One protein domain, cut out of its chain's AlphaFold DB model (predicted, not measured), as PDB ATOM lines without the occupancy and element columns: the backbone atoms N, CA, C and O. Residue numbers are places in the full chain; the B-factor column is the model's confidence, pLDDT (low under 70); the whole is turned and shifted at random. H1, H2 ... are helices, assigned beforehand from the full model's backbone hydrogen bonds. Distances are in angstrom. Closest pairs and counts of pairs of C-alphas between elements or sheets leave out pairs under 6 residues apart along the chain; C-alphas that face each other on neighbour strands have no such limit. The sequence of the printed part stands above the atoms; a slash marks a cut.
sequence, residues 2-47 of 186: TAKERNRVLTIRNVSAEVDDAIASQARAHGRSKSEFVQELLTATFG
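This is residues 2 to 47 of the 186 residues of an uncharacterized protein of Rahnella sp. ERMR1:05 (UniProt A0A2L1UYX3). Two helices of equal residue count, H1 and H2, make an L, meeting at a corner where residues 23 to 28 of H1 touch residues 34 to 38 of H2. A long tail with no named element, residues 2 to 16, leads into H1, and its residues 2 to 9 stick out and make much of the length. The printed part has 46 residues, with H1 and then H2 along the chain and no named strand, and its class is all helix. The whole is loose, with a radius of gyration of the C-alphas of 12.7 A, and elongated, spanning 41 by 25 by 16 A.

The printed part begins with C-alpha 2 at (49.566, 4.126, 28.729). H1 is residues 17 to 29, 18.3 A from its first to its last C-alpha, and begins with C-alpha 17 at (31.599, 36.271, 10.115). H2 is residues 34 to 46, 17.7 A long in the same way, and ends with C-alpha 46 at (29.704, 13.621, 17.158).

H1 and H2 touch, with 7 pairs of C-alphas within 8 A. Their closest C-alphas are those of Ala 27 and Lys 34, 5.4 A apart. Their lines are about perpendicular, at 86 degrees. In H1 and H2 every O i to N i+4 pair is within hydrogen-bond range. Residues 41 to 47, of which 41 to 46 belong to H2, stand free.

The C-alphas farthest apart in the domain are those of Thr 2 and Glu 18, 42.3 A. The printed part has no cut, and the link from H1 to H2, 4 residues, is tight. The mean pLDDT of the printed part is 81.7, and residues 2 to 7 and 44 to 45 are under 70.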
ATOM      1  N   THR A   2      50.564   3.052  28.771       37.22
ATOM      2  CA  THR A   2      49.566   4.126  28.729       37.22
ATOM      3  C   THR A   2      49.371   4.558  27.278       37.22
ATOM      4  O   THR A   2      50.312   4.995  26.614       37.22
ATOM      5  N   ALA A   3      48.161   4.383  26.748       41.34
ATOM      6  CA  ALA A   3      47.796   4.952  25.462       41.34
ATOM      7  C   ALA A   3      47.861   6.479  25.597       41.34
ATOM      8  O   ALA A   3      47.024   7.087  26.253       41.34
ATOM      9  N   LYS A   4      48.901   7.089  25.025       44.72
ATOM     10  CA  LYS A   4      49.040   8.542  24.910       44.72
ATOM     11  C   LYS A   4      47.767   9.078  24.247       44.72
ATOM     12  O   LYS A   4      47.472   8.666  23.121       44.72
ATOM     13  N   GLU A   5      47.021   9.942  24.935       48.53
ATOM     14  CA  GLU A   5      45.872  10.654  24.369       48.53
ATOM     15  C   GLU A   5      46.283  11.257  23.025       48.53
ATOM     16  O   GLU A   5      47.145  12.136  22.935       48.53
ATOM     17  N   ARG A   6      45.726  10.723  21.936       52.72
ATOM     18  CA  ARG A   6      45.979  11.238  20.591       52.72
ATOM     19  C   ARG A   6      45.072  12.439  20.367       52.72
ATOM     20  O   ARG A   6      44.061  12.320  19.682       52.72
ATOM     21  N   ASN A   7      45.453  13.588  20.920       67.31
ATOM     22  CA  ASN A   7      44.774  14.844  20.621       67.31
ATOM     23  C   ASN A   7      44.873  15.144  19.121       67.31
ATOM     24  O   ASN A   7      45.955  15.142  18.527       67.31
ATOM     25  N   ARG A   8      43.714  15.352  18.495       75.31
ATOM     26  CA  ARG A   8      43.586  15.732  17.086       75.31
ATOM     27  C   ARG A   8      43.244  17.213  17.027       75.31
ATOM     28  O   ARG A   8      42.320  17.656  17.697       75.31
ATOM     29  N   VAL A   9      43.982  17.964  16.216       83.88
ATOM     30  CA  VAL A   9      43.684  19.375  15.952       83.88
ATOM     31  C   VAL A   9      42.779  19.450  14.726       83.88
ATOM     32  O   VAL A   9      43.133  18.933  13.667       83.88
ATOM     33  N   LEU A  10      41.614  20.079  14.880       81.75
ATOM     34  CA  LEU A  10      40.680  20.367  13.793       81.75
ATOM     35  C   LEU A  10      40.759  21.858  13.448       81.75
ATOM     36  O   LEU A  10      40.626  22.706  14.324       81.75
ATOM     37  N   THR A  11      40.941  22.186  12.168       89.00
ATOM     38  CA  THR A  11      40.828  23.562  11.663       89.00
ATOM     39  C   THR A  11      39.635  23.647  10.725       89.00
ATOM     40  O   THR A  11      39.634  23.016   9.669       89.00
ATOM     41  N   ILE A  12      38.634  24.445  11.093       86.62
ATOM     42  CA  ILE A  12      37.459  24.712  10.260       86.62
ATOM     43  C   ILE A  12      37.738  25.996   9.472       86.62
ATOM     44  O   ILE A  12      38.047  27.031  10.058       86.62
ATOM     45  N   ARG A  13      37.688  25.926   8.138       91.50
ATOM     46  CA  ARG A  13      37.934  27.070   7.243       91.50
ATOM     47  C   ARG A  13      36.621  27.565   6.640       91.50
ATOM     48  O   ARG A  13      35.681  26.790   6.516       91.50
ATOM     49  N   ASN A  14      36.603  28.830   6.217       92.19
ATOM     50  CA  ASN A  14      35.469  29.472   5.540       92.19
ATOM     51  C   ASN A  14      34.181  29.561   6.387       92.19
ATOM     52  O   ASN A  14      33.082  29.505   5.844       92.19
ATOM     53  N   VAL A  15      34.304  29.709   7.710       90.25
ATOM     54  CA  VAL A  15      33.170  30.073   8.580       90.25
ATOM     55  C   VAL A  15      32.804  31.534   8.300       90.25
ATOM     56  O   VAL A  15      33.696  32.383   8.256       90.25
ATOM     57  N   SER A  16      31.523  31.834   8.072       95.50
ATOM     58  CA  SER A  16      31.080  33.217   7.851       95.50
ATOM     59  C   SER A  16      31.238  34.051   9.127       95.50
ATOM     60  O   SER A  16      31.137  33.523  10.235       95.50
ATOM     61  N   ALA A  17      31.455  35.362   8.975       94.06
ATOM     62  CA  ALA A  17      31.599  36.271  10.115       94.06
ATOM     63  C   ALA A  17      30.379  36.216  11.053       94.06
ATOM     64  O   ALA A  17      30.539  36.100  12.260       94.06
ATOM     65  N   GLU A  18      29.174  36.170  10.479       95.75
ATOM     66  CA  GLU A  18      27.919  36.038  11.226       95.75
ATOM     67  C   GLU A  18      27.890  34.784  12.118       95.75
ATOM     68  O   GLU A  18      27.470  34.846  13.274       95.75
ATOM     69  N   VAL A  19      28.375  33.645  11.612       93.81
ATOM     70  CA  VAL A  19      28.418  32.396  12.384       93.81
ATOM     71  C   VAL A  19      29.496  32.450  13.470       93.81
ATOM     72  O   VAL A  19      29.242  31.995  14.586       93.81
ATOM     73  N   ASP A  20      30.676  33.018  13.196       95.19
ATOM     74  CA  ASP A  20      31.714  33.193  14.228       95.19
ATOM     75  C   ASP A  20      31.246  34.128  15.356       95.19
ATOM     76  O   ASP A  20      31.468  33.830  16.534       95.19
ATOM     77  N   ASP A  21      30.535  35.205  15.014       95.94
ATOM     78  CA  ASP A  21      29.952  36.140  15.978       95.94
ATOM     79  C   ASP A  21      28.877  35.467  16.842       95.94
ATOM     80  O   ASP A  21      28.861  35.635  18.069       95.94
ATOM     81  N   ALA A  22      28.019  34.642  16.234       93.94
ATOM     82  CA  ALA A  22      27.025  33.856  16.958       93.94
ATOM     83  C   ALA A  22      27.681  32.862  17.935       93.94
ATOM     84  O   ALA A  22      27.276  32.791  19.098       93.94
ATOM     85  N   ILE A  23      28.732  32.150  17.509       94.00
ATOM     86  CA  ILE A  23      29.508  31.251  18.382       94.00
ATOM     87  C   ILE A  23      30.139  32.041  19.534       94.00
ATOM     88  O   ILE A  23      30.076  31.606  20.684       94.00
ATOM     89  N   ALA A  24      30.724  33.212  19.257       94.88
ATOM     90  CA  ALA A  24      31.314  34.074  20.282       94.88
ATOM     91  C   ALA A  24      30.285  34.512  21.327       94.88
ATOM     92  O   ALA A  24      30.572  34.506  22.525       94.88
ATOM     93  N   SER A  25      29.097  34.907  20.871       94.94
ATOM     94  CA  SER A  25      27.999  35.330  21.735       94.94
ATOM     95  C   SER A  25      27.522  34.188  22.633       94.94
ATOM     96  O   SER A  25      27.465  34.360  23.852       94.94
ATOM     97  N   GLN A  26      27.277  33.005  22.061       89.81
ATOM     98  CA  GLN A  26      26.845  31.833  22.826       89.81
ATOM     99  C   GLN A  26      27.914  31.380  23.825       89.81
ATOM    100  O   GLN A  26      27.610  31.205  25.000       89.81
ATOM    101  N   ALA A  27      29.180  31.287  23.412       92.88
ATOM    102  CA  ALA A  27      30.267  30.917  24.316       92.88
ATOM    103  C   ALA A  27      30.336  31.854  25.538       92.88
ATOM    104  O   ALA A  27      30.380  31.384  26.675       92.88
ATOM    105  N   ARG A  28      30.240  33.178  25.320       93.94
ATOM    106  CA  ARG A  28      30.197  34.170  26.410       93.94
ATOM    107  C   ARG A  28      28.978  33.996  27.312       93.94
ATOM    108  O   ARG A  28      29.135  34.060  28.526       93.94
ATOM    109  N   ALA A  29      27.796  33.766  26.743       90.19
ATOM    110  CA  ALA A  29      26.572  33.546  27.514       90.19
ATOM    111  C   ALA A  29      26.675  32.316  28.436       90.19
ATOM    112  O   ALA A  29      26.105  32.315  29.523       90.19
ATOM    113  N   HIS A  30      27.450  31.308  28.032       77.69
ATOM    114  CA  HIS A  30      27.732  30.103  28.815       77.69
ATOM    115  C   HIS A  30      29.005  30.197  29.679       77.69
ATOM    116  O   HIS A  30      29.377  29.216  30.318       77.69
ATOM    117  N   GLY A  31      29.690  31.348  29.712       88.62
ATOM    118  CA  GLY A  31      30.923  31.530  30.486       88.62
ATOM    119  C   GLY A  31      32.110  30.690  29.991       88.62
ATOM    120  O   GLY A  31      33.006  30.383  30.774       88.62
ATOM    121  N   ARG A  32      32.120  30.300  28.711       86.06
ATOM    122  CA  ARG A  32      33.150  29.459  28.077       86.06
ATOM    123  C   ARG A  32      33.956  30.247  27.045       86.06
ATOM    124  O   ARG A  32      33.481  31.237  26.480       86.06
ATOM    125  N   SER A  33      35.170  29.791  26.730       93.56
ATOM    126  CA  SER A  33      35.869  30.264  25.529       93.56
ATOM    127  C   SER A  33      35.200  29.728  24.255       93.56
ATOM    128  O   SER A  33      34.540  28.689  24.271       93.56
ATOM    129  N   LYS A  34      35.409  30.398  23.110       92.75
ATOM    130  CA  LYS A  34      34.913  29.906  21.807       92.75
ATOM    131  C   LYS A  34      35.384  28.481  21.504       92.75
ATOM    132  O   LYS A  34      34.608  27.678  20.999       92.75
ATOM    133  N   SER A  35      36.649  28.180  21.798       89.00
ATOM    134  CA  SER A  35      37.233  26.866  21.517       89.00
ATOM    135  C   SER A  35      36.608  25.776  22.383       89.00
ATOM    136  O   SER A  35      36.252  24.731  21.850       89.00
ATOM    137  N   GLU A  36      36.448  26.023  23.685       84.81
ATOM    138  CA  GLU A  36      35.787  25.079  24.597       84.81
ATOM    139  C   GLU A  36      34.338  24.854  24.177       84.81
ATOM    140  O   GLU A  36      33.921  23.713  24.037       84.81
ATOM    141  N   PHE A  37      33.600  25.922  23.864       86.06
ATOM    142  CA  PHE A  37      32.208  25.818  23.435       86.06
ATOM    143  C   PHE A  37      32.048  24.992  22.147       86.06
ATOM    144  O   PHE A  37      31.189  24.117  22.061       86.06
ATOM    145  N   VAL A  38      32.907  25.215  21.143       89.81
ATOM    146  CA  VAL A  38      32.895  24.422  19.901       89.81
ATOM    147  C   VAL A  38      33.331  22.979  20.159       89.81
ATOM    148  O   VAL A  38      32.758  22.059  19.580       89.81
ATOM    149  N   GLN A  39      34.318  22.748  21.023       84.06
ATOM    150  CA  GLN A  39      34.753  21.400  21.384       84.06
ATOM    151  C   GLN A  39      33.655  20.626  22.123       84.06
ATOM    152  O   GLN A  39      33.416  19.460  21.799       84.06
ATOM    153  N   GLU A  40      32.971  21.265  23.069       77.56
ATOM    154  CA  GLU A  40      31.807  20.720  23.770       77.56
ATOM    155  C   GLU A  40      30.689  20.411  22.772       77.56
ATOM    156  O   GLU A  40      30.153  19.307  22.782       77.56
ATOM    157  N   LEU A  41      30.406  21.319  21.831       80.19
ATOM    158  CA  LEU A  41      29.414  21.100  20.778       80.19
ATOM    159  C   LEU A  41      29.775  19.914  19.876       80.19
ATOM    160  O   LEU A  41      28.922  19.073  19.597       80.19
ATOM    161  N   LEU A  42      31.023  19.820  19.412       80.81
ATOM    162  CA  LEU A  42      31.486  18.713  18.574       80.81
ATOM    163  C   LEU A  42      31.450  17.388  19.338       80.81
ATOM    164  O   LEU A  42      31.033  16.377  18.780       80.81
ATOM    165  N   THR A  43      31.834  17.394  20.613       72.19
ATOM    166  CA  THR A  43      31.749  16.220  21.489       72.19
ATOM    167  C   THR A  43      30.297  15.811  21.717       72.19
ATOM    168  O   THR A  43      29.971  14.637  21.582       72.19
ATOM    169  N   ALA A  44      29.399  16.760  21.968       65.12
ATOM    170  CA  ALA A  44      27.976  16.489  22.134       65.12
ATOM    171  C   ALA A  44      27.313  16.003  20.831       65.12
ATOM    172  O   ALA A  44      26.416  15.165  20.865       65.12
ATOM    173  N   THR A  45      27.753  16.515  19.677       66.88
ATOM    174  CA  THR A  45      27.153  16.210  18.368       66.88
ATOM    175  C   THR A  45      27.690  14.909  17.773       66.88
ATOM    176  O   THR A  45      26.937  14.098  17.232       66.88
ATOM    177  N   PHE A  46      29.005  14.709  17.841       70.75
ATOM    178  CA  PHE A  46      29.704  13.621  17.158       70.75
ATOM    179  C   PHE A  46      30.313  12.600  18.111       70.75
ATOM    180  O   PHE A  46      30.519  11.458  17.703       70.75
ATOM    181  N   GLY A  47      30.575  12.984  19.357       75.88
ATOM    182  CA  GLY A  47      31.053  12.073  20.383       75.88
ATOM    183  C   GLY A  47      29.973  11.099  20.849       75.88
ATOM    184  O   GLY A  47      28.774  11.278  20.630       75.88
TER     185      GLY A  47